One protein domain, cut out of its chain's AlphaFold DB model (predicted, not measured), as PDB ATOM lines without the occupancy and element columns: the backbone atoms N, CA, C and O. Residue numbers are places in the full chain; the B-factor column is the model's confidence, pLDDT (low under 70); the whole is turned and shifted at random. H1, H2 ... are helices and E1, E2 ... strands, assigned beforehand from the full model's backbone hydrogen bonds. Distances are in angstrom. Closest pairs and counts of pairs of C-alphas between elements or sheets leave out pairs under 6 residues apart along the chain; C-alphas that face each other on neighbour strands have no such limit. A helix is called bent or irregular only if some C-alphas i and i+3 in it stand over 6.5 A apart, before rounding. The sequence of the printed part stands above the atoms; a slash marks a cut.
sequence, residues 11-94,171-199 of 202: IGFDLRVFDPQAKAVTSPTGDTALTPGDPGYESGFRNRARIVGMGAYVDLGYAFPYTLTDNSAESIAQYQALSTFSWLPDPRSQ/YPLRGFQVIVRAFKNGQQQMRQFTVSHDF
ATOM      1  N   ILE A  11       0.850  15.163 -30.703       92.06
ATOM      2  CA  ILE A  11       1.040  16.425 -29.970       92.06
ATOM      3  C   ILE A  11       2.513  16.825 -29.876       92.06
ATOM      4  O   ILE A  11       2.816  17.976 -29.575       92.06
ATOM      5  N   GLY A  12       3.429  15.893 -30.137       90.88
ATOM      6  CA  GLY A  12       4.856  16.174 -30.189       90.88
ATOM      7  C   GLY A  12       5.699  14.917 -30.332       90.88
ATOM      8  O   GLY A  12       5.202  13.793 -30.230       90.88
ATOM      9  N   PHE A  13       6.992  15.129 -30.544       91.44
ATOM     10  CA  PHE A  13       7.990  14.075 -30.549       91.44
ATOM     11  C   PHE A  13       9.313  14.588 -29.976       91.44
ATOM     12  O   PHE A  13       9.603  15.777 -30.081       91.44
ATOM     13  N   ASP A  14      10.106  13.673 -29.428       91.38
ATOM     14  CA  ASP A  14      11.507  13.908 -29.079       91.38
ATOM     15  C   ASP A  14      12.404  12.994 -29.917       91.38
ATOM     16  O   ASP A  14      11.998  11.892 -30.298       91.38
ATOM     17  N   LEU A  15      13.635  13.440 -30.160       91.69
ATOM     18  CA  LEU A  15      14.664  12.684 -30.865       91.69
ATOM     19  C   LEU A  15      15.903  12.550 -29.981       91.69
ATOM     20  O   LEU A  15      16.379  13.540 -29.432       91.69
ATOM     21  N   ARG A  16      16.450  11.337 -29.903       94.50
ATOM     22  CA  ARG A  16      17.710  11.033 -29.215       94.50
ATOM     23  C   ARG A  16      18.607  10.180 -30.088       94.50
ATOM     24  O   ARG A  16      18.116   9.366 -30.867       94.50
ATOM     25  N   VAL A  17      19.912  10.313 -29.915       95.50
ATOM     26  CA  VAL A  17      20.910   9.488 -30.606       95.50
ATOM     27  C   VAL A  17      21.521   8.486 -29.643       95.50
ATOM     28  O   VAL A  17      21.673   8.777 -28.460       95.50
ATOM     29  N   PHE A  18      21.865   7.297 -30.127       96.38
ATOM     30  CA  PHE A  18      22.592   6.338 -29.305       96.38
ATOM     31  C   PHE A  18      24.070   6.733 -29.215       96.38
ATOM     32  O   PHE A  18      24.785   6.736 -30.219       96.38
ATOM     33  N   ASP A  19      24.526   7.028 -28.000       96.12
ATOM     34  CA  ASP A  19      25.921   7.307 -27.687       96.12
ATOM     35  C   ASP A  19      26.529   6.109 -26.933       96.12
ATOM     36  O   ASP A  19      26.185   5.872 -25.770       96.12
ATOM     37  N   PRO A  20      27.451   5.346 -27.548       95.12
ATOM     38  CA  PRO A  20      28.074   4.180 -26.922       95.12
ATOM     39  C   PRO A  20      29.038   4.541 -25.782       95.12
ATOM     40  O   PRO A  20      29.448   3.655 -25.036       95.12
ATOM     41  N   GLN A  21      29.457   5.804 -25.669       95.56
ATOM     42  CA  GLN A  21      30.363   6.294 -24.627       95.56
ATOM     43  C   GLN A  21      29.619   7.025 -23.504       95.56
ATOM     44  O   GLN A  21      30.232   7.361 -22.487       95.56
ATOM     45  N   ALA A  22      28.309   7.253 -23.645       95.94
ATOM     46  CA  ALA A  22      27.495   7.812 -22.575       95.94
ATOM     47  C   ALA A  22      27.536   6.893 -21.351       95.94
ATOM     48  O   ALA A  22      27.273   5.695 -21.439       95.94
ATOM     49  N   LYS A  23      27.897   7.452 -20.197       95.25
ATOM     50  CA  LYS A  23      28.070   6.700 -18.951       95.25
ATOM     51  C   LYS A  23      26.728   6.572 -18.242       95.25
ATOM     52  O   LYS A  23      26.019   7.557 -18.091       95.25
ATOM     53  N   ALA A  24      26.416   5.382 -17.748       95.25
ATOM     54  CA  ALA A  24      25.392   5.204 -16.728       95.25
ATOM     55  C   ALA A  24      26.067   5.276 -15.353       95.25
ATOM     56  O   ALA A  24      27.059   4.579 -15.112       95.25
ATOM     57  N   VAL A  25      25.553   6.107 -14.450       95.25
ATOM     58  CA  VAL A  25      26.113   6.315 -13.103       95.25
ATOM     59  C   VAL A  25      25.128   5.867 -12.032       95.25
ATOM     60  O   VAL A  25      23.925   5.840 -12.266       95.25
ATOM     61  N   THR A  26      25.601   5.519 -10.839       94.81
ATOM     62  CA  THR A  26      24.692   5.315  -9.703       94.81
ATOM     63  C   THR A  26      24.018   6.628  -9.313       94.81
ATOM     64  O   THR A  26      24.675   7.668  -9.228       94.81
ATOM     65  N   SER A  27      22.727   6.572  -9.001       89.62
ATOM     66  CA  SER A  27      22.019   7.658  -8.316       89.62
ATOM     67  C   SER A  27      22.701   8.041  -6.993       89.62
ATOM     68  O   SER A  27      23.429   7.222  -6.421       89.62
ATOM     69  N   PRO A  28      22.452   9.251  -6.456       78.12
ATOM     70  CA  PRO A  28      23.018   9.668  -5.172       78.12
ATOM     71  C   PRO A  28      22.684   8.739  -3.994       78.12
ATOM     72  O   PRO A  28      23.465   8.667  -3.050       78.12
ATOM     73  N   THR A  29      21.553   8.020  -4.040       81.44
ATOM     74  CA  THR A  29      21.183   7.018  -3.021       81.44
ATOM     75  C   THR A  29      21.769   5.632  -3.300       81.44
ATOM     76  O   THR A  29      21.796   4.793  -2.410       81.44
ATOM     77  N   GLY A  30      22.291   5.397  -4.509       80.75
ATOM     78  CA  GLY A  30      22.929   4.144  -4.916       80.75
ATOM     79  C   GLY A  30      21.979   3.063  -5.437       80.75
ATOM     80  O   GLY A  30      22.454   2.030  -5.901       80.75
ATOM     81  N   ASP A  31      20.664   3.294  -5.418       84.56
ATOM     82  CA  ASP A  31      19.658   2.244  -5.662       84.56
ATOM     83  C   ASP A  31      19.338   2.015  -7.143       84.56
ATOM     84  O   ASP A  31      18.799   0.981  -7.535       84.56
ATOM     85  N   THR A  32      19.641   3.003  -7.980       91.44
ATOM     86  CA  THR A  32      19.283   3.014  -9.403       91.44
ATOM     87  C   THR A  32      20.435   3.506 -10.267       91.44
ATOM     88  O   THR A  32      21.267   4.303  -9.820       91.44
ATOM     89  N   ALA A  33      20.484   3.015 -11.505       94.12
ATOM     90  CA  ALA A  33      21.344   3.552 -12.550       94.12
ATOM     91  C   ALA A  33      20.653   4.758 -13.198       94.12
ATOM     92  O   ALA A  33      19.478   4.678 -13.541       94.12
ATOM     93  N   LEU A  34      21.395   5.847 -13.364       95.75
ATOM     94  CA  LEU A  34      20.978   7.055 -14.060       95.75
ATOM     95  C   LEU A  34      21.754   7.174 -15.368       95.75
ATOM     96  O   LEU A  34      22.971   6.973 -15.404       95.75
ATOM     97  N   THR A  35      21.052   7.561 -16.418       95.31
ATOM     98  CA  THR A  35      21.577   7.878 -17.745       95.31
ATOM     99  C   THR A  35      21.391   9.367 -18.050       95.31
ATOM    100  O   THR A  35      20.630  10.050 -17.356       95.31
ATOM    101  N   PRO A  36      22.096   9.925 -19.051       94.75
ATOM    102  CA  PRO A  36      21.872  11.304 -19.464       94.75
ATOM    103  C   PRO A  36      20.391  11.596 -19.744       94.75
ATOM    104  O   PRO A  36      19.736  10.869 -20.486       94.75
ATOM    105  N   GLY A  37      19.873  12.670 -19.144       89.06
ATOM    106  CA  GLY A  37      18.454  13.040 -19.198       89.06
ATOM    107  C   GLY A  37      17.645  12.617 -17.966       89.06
ATOM    108  O   GLY A  37      16.579  13.186 -17.732       89.06
ATOM    109  N   ASP A  38      18.157  11.698 -17.139       93.00
ATOM    110  CA  ASP A  38      17.500  11.330 -15.885       93.00
ATOM    111  C   ASP A  38      17.688  12.415 -14.808       93.00
ATOM    112  O   ASP A  38      18.789  12.968 -14.651       93.00
ATOM    113  N   PRO A  39      16.649  12.712 -14.001       91.19
ATOM    114  CA  PRO A  39      16.777  13.614 -12.866       91.19
ATOM    115  C   PRO A  39      17.908  13.187 -11.922       91.19
ATOM    116  O   PRO A  39      17.959  12.057 -11.444       91.19
ATOM    117  N   GLY A  40      18.821  14.118 -11.635       90.31
ATOM    118  CA  GLY A  40      19.964  13.875 -10.752       90.31
ATOM    119  C   GLY A  40      21.203  13.283 -11.434       90.31
ATOM    120  O   GLY A  40      22.238  13.192 -10.773       90.31
ATOM    121  N   TYR A  41      21.154  12.956 -12.734       93.19
ATOM    122  CA  TYR A  41      22.314  12.439 -13.469       93.19
ATOM    123  C   TYR A  41      23.517  13.394 -13.412       93.19
ATOM    124  O   TYR A  41      24.623  12.972 -13.086       93.19
ATOM    125  N   GLU A  42      23.300  14.690 -13.659       91.00
ATOM    126  CA  GLU A  42      24.352  15.716 -13.598       91.00
ATOM    127  C   GLU A  42      25.062  15.728 -12.236       91.00
ATOM    128  O   GLU A  42      26.291  15.722 -12.162       91.00
ATOM    129  N   SER A  43      24.286  15.709 -11.149       90.19
ATOM    130  CA  SER A  43      24.822  15.698  -9.786       90.19
ATOM    131  C   SER A  43      25.604  14.415  -9.502       90.19
ATOM    132  O   SER A  43      26.705  14.478  -8.952       90.19
ATOM    133  N   GLY A  44      25.077  13.260  -9.921       89.50
ATOM    134  CA  GLY A  44      25.775  11.980  -9.817       89.50
ATOM    135  C   GLY A  44      27.108  12.004 -10.564       89.50
ATOM    136  O   GLY A  44      28.145  11.669  -9.994       89.50
ATOM    137  N   PHE A  45      27.110  12.482 -11.809       88.50
ATOM    138  CA  PHE A  45      28.321  12.590 -12.615       88.50
ATOM    139  C   PHE A  45      29.376  13.505 -11.968       88.50
ATOM    140  O   PHE A  45      30.523  13.088 -11.799       88.50
ATOM    141  N   ARG A  46      28.994  14.714 -11.535       86.81
ATOM    142  CA  ARG A  46      29.908  15.675 -10.882       86.81
ATOM    143  C   ARG A  46      30.535  15.139  -9.607       86.81
ATOM    144  O   ARG A  46      31.730  15.304  -9.383       86.81
ATOM    145  N   ASN A  47      29.738  14.452  -8.795       88.25
ATOM    146  CA  ASN A  47      30.201  13.831  -7.558       88.25
ATOM    147  C   ASN A  47      30.986  12.533  -7.800       88.25
ATOM    148  O   ASN A  47      31.261  11.800  -6.851       88.25
ATOM    149  N   ARG A  48      31.353  12.243  -9.057       88.00
ATOM    150  CA  ARG A  48      32.099  11.049  -9.466       88.00
ATOM    151  C   ARG A  48      31.425   9.770  -8.973       88.00
ATOM    152  O   ARG A  48      32.094   8.842  -8.517       88.00
ATOM    153  N   ALA A  49      30.093   9.738  -9.056       91.62
ATOM    154  CA  ALA A  49      29.320   8.546  -8.759       91.62
ATOM    155  C   ALA A  49      29.839   7.363  -9.583       91.62
ATOM    156  O   ALA A  49      30.363   7.516 -10.692       91.62
ATOM    157  N   ARG A  50      29.704   6.161  -9.021       92.88
ATOM    158  CA  ARG A  50      30.227   4.948  -9.641       92.88
ATOM    159  C   ARG A  50      29.589   4.756 -11.016       92.88
ATOM    160  O   ARG A  50      28.367   4.727 -11.137       92.88
ATOM    161  N   ILE A  51      30.421   4.555 -12.033       93.88
ATOM    162  CA  ILE A  51      29.967   4.160 -13.368       93.88
ATOM    163  C   ILE A  51      29.517   2.698 -13.300       93.88
ATOM    164  O   ILE A  51      30.265   1.829 -12.846       93.88
ATOM    165  N   VAL A  52      28.285   2.437 -13.725       94.06
ATOM    166  CA  VAL A  52      27.654   1.107 -13.697       94.06
ATOM    167  C   VAL A  52      27.460   0.506 -15.083       94.06
ATOM    168  O   VAL A  52      27.204  -0.690 -15.189       94.06
ATOM    169  N   GLY A  53      27.616   1.311 -16.134       94.38
ATOM    170  CA  GLY A  53      27.511   0.881 -17.523       94.38
ATOM    171  C   GLY A  53      27.869   1.998 -18.500       94.38
ATOM    172  O   GLY A  53      28.144   3.131 -18.096       94.38
ATOM    173  N   MET A  54      27.863   1.664 -19.787       94.94
ATOM    174  CA  MET A  54      28.046   2.595 -20.900       94.94
ATOM    175  C   MET A  54      27.019   2.297 -21.996       94.94
ATOM    176  O   MET A  54      26.571   1.156 -22.116       94.94
ATOM    177  N   GLY A  55      26.680   3.307 -22.792       95.19
ATOM    178  CA  GLY A  55      25.656   3.236 -23.827       95.19
ATOM    179  C   GLY A  55      24.321   3.796 -23.345       95.19
ATOM    180  O   GLY A  55      23.693   3.229 -22.452       95.19
ATOM    181  N   ALA A  56      23.870   4.894 -23.947       95.69
ATOM    182  CA  ALA A  56      22.549   5.463 -23.689       95.69
ATOM    183  C   ALA A  56      22.034   6.247 -24.901       95.69
ATOM    184  O   ALA A  56      22.817   6.740 -25.712       95.69
ATOM    185  N   TYR A  57      20.713   6.392 -25.002       95.81
ATOM    186  CA  TYR A  57      20.108   7.368 -25.905       95.81
ATOM    187  C   TYR A  57      20.177   8.752 -25.265       95.81
ATOM    188  O   TYR A  57      19.613   8.957 -24.191       95.81
ATOM    189  N   VAL A  58      20.855   9.690 -25.921       95.56
ATOM    190  CA  VAL A  58      21.126  11.033 -25.401       95.56
ATOM    191  C   VAL A  58      20.609  12.109 -26.350       95.56
ATOM    192  O   VAL A  58      20.552  11.913 -27.567       95.56
ATOM    193  N   ASP A  59      20.254  13.263 -25.793       93.62
ATOM    194  CA  ASP A  59      20.072  14.475 -26.587       93.62
ATOM    195  C   ASP A  59      21.453  14.988 -27.026       93.62
ATOM    196  O   ASP A  59      22.423  14.928 -26.263       93.62
ATOM    197  N   LEU A  60      21.565  15.519 -28.242       93.38
ATOM    198  CA  LEU A  60      22.822  16.108 -28.706       93.38
ATOM    199  C   LEU A  60      23.217  17.292 -27.804       93.38
ATOM    200  O   LEU A  60      22.399  18.162 -27.496       93.38
ATOM    201  N   GLY A  61      24.474  17.328 -27.364       92.56
ATOM    202  CA  GLY A  61      25.004  18.386 -26.505       92.56
ATOM    203  C   GLY A  61      24.388  18.451 -25.107       92.56
ATOM    204  O   GLY A  61      24.346  19.537 -24.515       92.56
ATOM    205  N   TYR A  62      23.906  17.321 -24.573       93.00
ATOM    206  CA  TYR A  62      23.211  17.256 -23.281       93.00
ATOM    207  C   TYR A  62      24.034  17.768 -22.088       93.00
ATOM    208  O   TYR A  62      23.451  18.140 -21.072       93.00
ATOM    209  N   ALA A  63      25.368  17.786 -22.173       93.81
ATOM    210  CA  ALA A  63      26.233  18.224 -21.079       93.81
ATOM    211  C   ALA A  63      26.545  19.725 -21.118       93.81
ATOM    212  O   ALA A  63      26.997  20.280 -20.120       93.81
ATOM    213  N   PHE A  64      26.277  20.415 -22.232       91.00
ATOM    214  CA  PHE A  64      26.504  21.860 -22.315       91.00
ATOM    215  C   PHE A  64      25.731  22.661 -21.247       91.00
ATOM    216  O   PHE A  64      26.342  23.524 -20.611       91.00
ATOM    217  N   PRO A  65      24.438  22.384 -20.965       89.69
ATOM    218  CA  PRO A  65      23.699  23.073 -19.905       89.69
ATOM    219  C   PRO A  65      24.292  22.919 -18.500       89.69
ATOM    220  O   PRO A  65      23.999  23.742 -17.641       89.69
ATOM    221  N   TYR A  66      25.156  21.929 -18.251       90.69
ATOM    222  CA  TYR A  66      25.819  21.776 -16.950       90.69
ATOM    223  C   TYR A  66      26.753  22.965 -16.663       90.69
ATOM    224  O   TYR A  66      26.958  23.356 -15.519       90.69
ATOM    225  N   THR A  67      27.222  23.666 -17.694       89.88
ATOM    226  CA  THR A  67      27.978  24.913 -17.498       89.88
ATOM    227  C   THR A  67      27.200  26.014 -16.771       89.88
ATOM    228  O   THR A  67      27.809  26.913 -16.200       89.88
ATOM    229  N   LEU A  68      25.865  25.939 -16.723       88.56
ATOM    230  CA  LEU A  68      25.027  26.893 -15.986       88.56
ATOM    231  C   LEU A  68      25.179  26.771 -14.463       88.56
ATOM    232  O   LEU A  68      24.877  27.713 -13.737       88.56
ATOM    233  N   THR A  69      25.627  25.616 -13.979       88.06
ATOM    234  CA  THR A  69      25.787  25.306 -12.551       88.06
ATOM    235  C   THR A  69      27.258  25.125 -12.160       88.06
ATOM    236  O   THR A  69      27.569  25.174 -10.975       88.06
ATOM    237  N   ASP A  70      28.172  24.895 -13.111       88.69
ATOM    238  CA  ASP A  70      29.636  24.960 -12.927       88.69
ATOM    239  C   ASP A  70      30.332  25.227 -14.268       88.69
ATOM    240  O   ASP A  70      30.319  24.389 -15.167       88.69
ATOM    241  N   ASN A  71      30.951  26.397 -14.396       91.94
ATOM    242  CA  ASN A  71      31.647  26.857 -15.597       91.94
ATOM    243  C   ASN A  71      33.170  26.955 -15.412       91.94
ATOM    244  O   ASN A  71      33.829  27.676 -16.165       91.94
ATOM    245  N   SER A  72      33.743  26.264 -14.421       94.44
ATOM    246  CA  SER A  72      35.198  26.186 -14.284       94.44
ATOM    247  C   SER A  72      35.827  25.507 -15.510       94.44
ATOM    248  O   SER A  72      35.233  24.619 -16.124       94.44
ATOM    249  N   ALA A  73      37.044  25.917 -15.883       94.69
ATOM    250  CA  ALA A  73      37.732  25.378 -17.061       94.69
ATOM    251  C   ALA A  73      37.919  23.849 -16.983       94.69
ATOM    252  O   ALA A  73      37.766  23.148 -17.982       94.69
ATOM    253  N   GLU A  74      38.186  23.331 -15.782       92.88
ATOM    254  CA  GLU A  74      38.316  21.897 -15.516       92.88
ATOM    255  C   GLU A  74      36.996  21.149 -15.746       92.88
ATOM    256  O   GLU A  74      36.989  20.096 -16.388       92.88
ATOM    257  N   SER A  75      35.871  21.695 -15.273       91.69
ATOM    258  CA  SER A  75      34.546  21.099 -15.468       91.69
ATOM    259  C   SER A  75      34.089  21.163 -16.922       91.69
ATOM    260  O   SER A  75      33.586  20.170 -17.444       91.69
ATOM    261  N   ILE A  76      34.343  22.275 -17.621       92.88
ATOM    262  CA  ILE A  76      34.070  22.391 -19.062       92.88
ATOM    263  C   ILE A  76      34.816  21.300 -19.836       92.88
ATOM    264  O   ILE A  76      34.195  20.599 -20.635       92.88
ATOM    265  N   ALA A  77      36.109  21.103 -19.565       93.38
ATOM    266  CA  ALA A  77      36.896  20.052 -20.210       93.38
ATOM    267  C   ALA A  77      36.328  18.646 -19.926       93.38
ATOM    268  O   ALA A  77      36.275  17.798 -20.817       93.38
ATOM    269  N   GLN A  78      35.836  18.398 -18.707       91.44
ATOM    270  CA  GLN A  78      35.182  17.131 -18.361       91.44
ATOM    271  C   GLN A  78      33.848  16.925 -19.091       91.44
ATOM    272  O   GLN A  78      33.558  15.804 -19.503       91.44
ATOM    273  N   TYR A  79      33.034  17.971 -19.255       92.25
ATOM    274  CA  TYR A  79      31.750  17.893 -19.965       92.25
ATOM    275  C   TYR A  79      31.939  17.734 -21.479       92.25
ATOM    276  O   TYR A  79      31.176  17.009 -22.123       92.25
ATOM    277  N   GLN A  80      32.981  18.364 -22.030       92.62
ATOM    278  CA  GLN A  80      33.415  18.199 -23.419       92.62
ATOM    279  C   GLN A  80      33.828  16.762 -23.724       92.62
ATOM    280  O   GLN A  80      33.423  16.208 -24.738       92.62
ATOM    281  N   ALA A  81      34.588  16.145 -22.819       91.12
ATOM    282  CA  ALA A  81      35.079  14.776 -22.955       91.12
ATOM    283  C   ALA A  81      34.165  13.728 -22.291       91.12
ATOM    284  O   ALA A  81      34.604  12.615 -21.985       91.12
ATOM    285  N   LEU A  82      32.906  14.075 -21.996       92.69
ATOM    286  CA  LEU A  82      32.018  13.188 -21.250       92.69
ATOM    287  C   LEU A  82      31.603  11.973 -22.086       92.69
ATOM    288  O   LEU A  82      31.711  10.844 -21.593       92.69
ATOM    289  N   SER A  83      31.147  12.215 -23.314       95.00
ATOM    290  CA  SER A  83      30.806  11.199 -24.307       95.00
ATOM    291  C   SER A  83      30.853  11.783 -25.726       95.00
ATOM    292  O   SER A  83      31.104  12.970 -25.911       95.00
ATOM    293  N   THR A  84      30.618  10.948 -26.737       94.69
ATOM    294  CA  THR A  84      30.721  11.298 -28.161       94.69
ATOM    295  C   THR A  84      29.831  12.479 -28.562       94.69
ATOM    296  O   THR A  84      30.257  13.345 -29.323       94.69
ATOM    297  N   PHE A  85      28.612  12.535 -28.026       95.19
ATOM    298  CA  PHE A  85      27.616  13.561 -28.338       95.19
ATOM    299  C   PHE A  85      27.283  14.455 -27.134       95.19
ATOM    300  O   PHE A  85      26.255  15.134 -27.131       95.19
ATOM    301  N   SER A  86      28.123  14.472 -26.090       94.25
ATOM    302  CA  SER A  86      27.836  15.227 -24.862       94.25
ATOM    303  C   SER A  86      27.950  16.737 -25.029       94.25
ATOM    304  O   SER A  86      27.293  17.484 -24.300       94.25
ATOM    305  N   TRP A  87      28.776  17.197 -25.969       93.75
ATOM    306  CA  TRP A  87      29.097  18.609 -26.136       93.75
ATOM    307  C   TRP A  87      28.413  19.265 -27.336       93.75
ATOM    308  O   TRP A  87      27.697  18.628 -28.108       93.75
ATOM    309  N   LEU A  88      28.600  20.579 -27.458       90.75
ATOM    310  CA  LEU A  88      28.153  21.342 -28.614       90.75
ATOM    311  C   LEU A  88      28.881  20.899 -29.891       90.75
ATOM    312  O   LEU A  88      30.039  20.488 -29.790       90.75
ATOM    313  N   PRO A  89      28.237  21.057 -31.062       89.50
ATOM    314  CA  PRO A  89      28.877  20.829 -32.351       89.50
ATOM    315  C   PRO A  89      30.205  21.573 -32.546       89.50
ATOM    316  O   PRO A  89      30.437  22.623 -31.926       89.50
ATOM    317  N   ASP A  90      31.047  21.069 -33.451       88.81
ATOM    318  CA  ASP A  90      32.264  21.756 -33.899       88.81
ATOM    319  C   ASP A  90      31.892  23.130 -34.504       88.81
ATOM    320  O   ASP A  90      31.036  23.193 -35.393       88.81
ATOM    321  N   PRO A  91      32.477  24.247 -34.027       85.06
ATOM    322  CA  PRO A  91      32.235  25.576 -34.588       85.06
ATOM    323  C   PRO A  91      32.478  25.686 -36.095       85.06
ATOM    324  O   PRO A  91      31.737  26.417 -36.751       85.06
ATOM    325  N   ARG A  92      33.458  24.951 -36.640       84.88
ATOM    326  CA  ARG A  92      33.816  24.995 -38.066       84.88
ATOM    327  C   ARG A  92      32.704  24.465 -38.967       84.88
ATOM    328  O   ARG A  92      32.614  24.861 -40.120       84.88
ATOM    329  N   SER A  93      31.799  23.644 -38.425       86.00
ATOM    330  CA  SER A  93      30.603  23.185 -39.143       86.00
ATOM    331  C   SER A  93      29.601  24.299 -39.445       86.00
ATOM    332  O   SER A  93      28.672  24.088 -40.214       86.00
ATOM    333  N   GLN A  94      29.688  25.439 -38.745       80.44
ATOM    334  CA  GLN A  94      28.681  26.511 -38.719       80.44
ATOM    335  C   GLN A  94      27.259  26.078 -38.278       80.44
ATOM    336  O   GLN A  94      26.376  26.915 -38.080       80.44
ATOM    337  N   TYR A 171      31.632  11.770 -35.675       92.00
ATOM    338  CA  TYR A 171      31.339  10.396 -35.288       92.00
ATOM    339  C   TYR A 171      30.039   9.932 -35.938       92.00
ATOM    340  O   TYR A 171      29.037  10.632 -35.817       92.00
ATOM    341  N   PRO A 172      30.002   8.746 -36.566       91.75
ATOM    342  CA  PRO A 172      28.777   8.235 -37.162       91.75
ATOM    343  C   PRO A 172      27.734   7.902 -36.087       91.75
ATOM    344  O   PRO A 172      28.070   7.376 -35.020       91.75
ATOM    345  N   LEU A 173      26.454   8.140 -36.386       92.31
ATOM    346  CA  LEU A 173      25.368   7.621 -35.555       92.31
ATOM    347  C   LEU A 173      25.391   6.093 -35.552       92.31
ATOM    348  O   LEU A 173      25.500   5.453 -36.594       92.31
ATOM    349  N   ARG A 174      25.212   5.510 -34.366       93.38
ATOM    350  CA  ARG A 174      24.994   4.063 -34.204       93.38
ATOM    351  C   ARG A 174      23.523   3.689 -34.120       93.38
ATOM    352  O   ARG A 174      23.172   2.540 -34.309       93.38
ATOM    353  N   GLY A 175      22.669   4.663 -33.850       93.88
ATOM    354  CA  GLY A 175      21.229   4.500 -33.827       93.88
ATOM    355  C   GLY A 175      20.561   5.786 -33.376       93.88
ATOM    356  O   GLY A 175      21.220   6.707 -32.879       93.88
ATOM    357  N   PHE A 176      19.248   5.850 -33.531       93.94
ATOM    358  CA  PHE A 176      18.439   6.938 -33.000       93.94
ATOM    359  C   PHE A 176      17.112   6.416 -32.463       93.94
ATOM    360  O   PHE A 176      16.649   5.331 -32.811       93.94
ATOM    361  N   GLN A 177      16.508   7.209 -31.592       94.81
ATOM    362  CA  GLN A 177      15.230   6.935 -30.973       94.81
ATOM    363  C   GLN A 177      14.307   8.131 -31.167       94.81
ATOM    364  O   GLN A 177      14.661   9.256 -30.820       94.81
ATOM    365  N   VAL A 178      13.110   7.865 -31.681       93.62
ATOM    366  CA  VAL A 178      12.014   8.825 -31.772       93.62
ATOM    367  C   VAL A 178      10.968   8.453 -30.736       93.62
ATOM    368  O   VAL A 178      10.447   7.337 -30.735       93.62
ATOM    369  N   ILE A 179      10.648   9.391 -29.852       92.69
ATOM    370  CA  ILE A 179       9.599   9.239 -28.847       92.69
ATOM    371  C   ILE A 179       8.423  10.096 -29.291       92.69
ATOM    372  O   ILE A 179       8.490  11.315 -29.207       92.69
ATOM    373  N   VAL A 180       7.342   9.479 -29.755       92.75
ATOM    374  CA  VAL A 180       6.142  10.179 -30.231       92.75
ATOM    375  C   VAL A 180       5.085  10.192 -29.136       92.75
ATOM    376  O   VAL A 180       4.806   9.165 -28.512       92.75
ATOM    377  N   ARG A 181       4.466  11.354 -28.913       92.81
ATOM    378  CA  ARG A 181       3.345  11.532 -27.983       92.81
ATOM    379  C   ARG A 181       2.093  11.903 -28.760       92.81
ATOM    380  O   ARG A 181       2.104  12.840 -29.558       92.81
ATOM    381  N   ALA A 182       1.005  11.191 -28.493       91.06
ATOM    382  CA  ALA A 182      -0.289  11.414 -29.127       91.06
ATOM    383  C   ALA A 182      -1.412  11.433 -28.087       91.06
ATOM    384  O   ALA A 182      -1.346  10.747 -27.060       91.06
ATOM    385  N   PHE A 183      -2.452  12.221 -28.353       89.94
ATOM    386  CA  PHE A 183      -3.632  12.296 -27.498       89.94
ATOM    387  C   PHE A 183      -4.771  11.486 -28.102       89.94
ATOM    388  O   PHE A 183      -5.187  11.743 -29.219       89.94
ATOM    389  N   LYS A 184      -5.325  10.530 -27.360       82.50
ATOM    390  CA  LYS A 184      -6.451   9.724 -27.830       82.50
ATOM    391  C   LYS A 184      -7.770  10.327 -27.350       82.50
ATOM    392  O   LYS A 184      -8.170  10.088 -26.207       82.50
ATOM    393  N   ASN A 185      -8.484  11.034 -28.229       75.88
ATOM    394  CA  ASN A 185      -9.743  11.724 -27.900       75.88
ATOM    395  C   ASN A 185     -10.786  10.844 -27.201       75.88
ATOM    396  O   ASN A 185     -11.340  11.245 -26.181       75.88
ATOM    397  N   GLY A 186     -11.047   9.640 -27.721       81.06
ATOM    398  CA  GLY A 186     -12.124   8.782 -27.206       81.06
ATOM    399  C   GLY A 186     -11.920   8.296 -25.767       81.06
ATOM    400  O   GLY A 186     -12.876   7.885 -25.121       81.06
ATOM    401  N   GLN A 187     -10.683   8.334 -25.260       81.56
ATOM    402  CA  GLN A 187     -10.348   7.931 -23.891       81.56
ATOM    403  C   GLN A 187      -9.792   9.091 -23.056       81.56
ATOM    404  O   GLN A 187      -9.506   8.886 -21.883       81.56
ATOM    405  N   GLN A 188      -9.624  10.281 -23.651       85.25
ATOM    406  CA  GLN A 188      -8.915  11.425 -23.065       85.25
ATOM    407  C   GLN A 188      -7.573  11.025 -22.427       85.25
ATOM    408  O   GLN A 188      -7.205  11.486 -21.350       85.25
ATOM    409  N   GLN A 189      -6.852  10.121 -23.090       88.12
ATOM    410  CA  GLN A 189      -5.604   9.547 -22.591       88.12
ATOM    411  C   GLN A 189      -4.438   9.947 -23.487       88.12
ATOM    412  O   GLN A 189      -4.547   9.917 -24.712       88.12
ATOM    413  N   MET A 190      -3.299  10.255 -22.869       87.69
ATOM    414  CA  MET A 190      -2.026  10.405 -23.570       87.69
ATOM    415  C   MET A 190      -1.403   9.027 -23.807       87.69
ATOM    416  O   MET A 190      -1.400   8.177 -22.915       87.69
ATOM    417  N   ARG A 191      -0.853   8.812 -25.001       88.25
ATOM    418  CA  ARG A 191      -0.041   7.640 -25.334       88.25
ATOM    419  C   ARG A 191       1.346   8.074 -25.778       88.25
ATOM    420  O   ARG A 191       1.494   9.105 -26.432       88.25
ATOM    421  N   GLN A 192       2.334   7.259 -25.430       91.06
ATOM    422  CA  GLN A 192       3.712   7.415 -25.866       91.06
ATOM    423  C   GLN A 192       4.146   6.158 -26.611       91.06
ATOM    424  O   GLN A 192       3.898   5.045 -26.146       91.06
ATOM    425  N   PHE A 193       4.808   6.359 -27.743       88.69
ATOM    426  CA  PHE A 193       5.418   5.308 -28.542       88.69
ATOM    427  C   PHE A 193       6.887   5.630 -28.740       88.69
ATOM    428  O   PHE A 193       7.251   6.788 -28.936       88.69
ATOM    429  N   THR A 194       7.716   4.598 -28.702       91.25
ATOM    430  CA  THR A 194       9.152   4.727 -28.902       91.25
ATOM    431  C   THR A 194       9.540   3.880 -30.098       91.25
ATOM    432  O   THR A 194       9.326   2.671 -30.089       91.25
ATOM    433  N   VAL A 195      10.110   4.521 -31.113       90.94
ATOM    434  CA  VAL A 195      10.681   3.864 -32.286       90.94
ATOM    435  C   VAL A 195      12.188   4.014 -32.195       90.94
ATOM    436  O   VAL A 195      12.687   5.132 -32.102       90.94
ATOM    437  N   SER A 196      12.915   2.904 -32.195       91.81
ATOM    438  CA  SER A 196      14.375   2.900 -32.244       91.81
ATOM    439  C   SER A 196      14.851   2.289 -33.549       91.81
ATOM    440  O   SER A 196      14.313   1.273 -33.988       91.81
ATOM    441  N   HIS A 197      15.880   2.886 -34.134       90.81
ATOM    442  CA  HIS A 197      16.577   2.351 -35.290       90.81
ATOM    443  C   HIS A 197      18.064   2.207 -34.970       90.81
ATOM    444  O   HIS A 197      18.641   3.075 -34.315       90.81
ATOM    445  N   ASP A 198      18.657   1.110 -35.428       90.69
ATOM    446  CA  ASP A 198      20.060   0.752 -35.225       90.69
ATOM    447  C   ASP A 198      20.776   0.772 -36.582       90.69
ATOM    448  O   ASP A 198      20.214   0.340 -37.587       90.69
ATOM    449  N   PHE A 199      21.990   1.315 -36.605       86.19
ATOM    450  CA  PHE A 199      22.847   1.415 -37.786       86.19
ATOM    451  C   PHE A 199      24.048   0.462 -37.729       86.19
ATOM    452  O   PHE A 199      24.892   0.485 -38.626       86.19
TER     453      PHE A 199
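What this domain is: This is residues 11 to 94 and 171 to 199 of the 202 residues of an uncharacterized protein of Planctomycetaceae bacterium (UniProt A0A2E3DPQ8). A long, curled, twisted sheet of four strands makes a ribbon-like arm at one end, where the hairpin E3 and E4 runs beside the first part of E1, and at the other end the bent E1 pairs with E2, near three short helices and loops. The tip of the hairpin, residues 184 to 189, sticks out. The 113 printed residues hold three named helices and four named strands, in the order E1 H1 E2 H2 H3 E3 E4; the sheet's order is E2 E1 E3 E4, antiparallel throughout, and the class is mixed, helices and strands. The whole is only just loose, close to compact, with a radius of gyration of the C-alphas of 16.1 A and spans of 53 by 41 by 27 A.

Where its parts are: Find C-alpha 11 at (1.040, 16.425, -29.970); from there E1, residues 11 to 26, runs 33.1 A and bends by 98 degrees at residue 20. Next come H1, residues 41 to 46, and E2, residues 51 to 58, 16.4 A long, then H2, residues 64 to 68, and H3, residues 73 to 80. After the cut, E3, residues 175 to 184, spans 28.8 A, and E4, residues 189 to 198, spans 29.9 A, ending at C-alpha 198 at (20.060, 0.752, -35.225).

How they stand to each other: Look first at E1, which pairs with E3 over residues 12 to 17, N 14 and O 179 being 2.9 A apart, and with E2 over residues 17 to 25, N 19 and O 56 being 2.9 A apart. In the hairpin E3 and E4, N 178 and O 195 are 2.8 A apart. H1 only grazes the sheet; its closest C-alpha pair with E1 is Val 25 and Gly 44, 6.6 A. H2 and H3 touch, closest at the C-alphas of Thr 67 and Ile 76, 6.8 A, and neither is on the sheet. Every O i to N i+4 pair is within hydrogen-bond range in H1 and H3; H2 has 0 of 1, but 2 of 2 O i to N i+3 pairs.

The domain as a whole: The C-alphas of Ala 73 and Gly 186, the two farthest apart, are 53.5 A apart. Residues 95 to 170 are not printed, and C-alphas 94 and 171 are 16.7 A apart across this cut. The link from E1 to H1 is long, with 14 residues. No printed residue is under 70 in pLDDT.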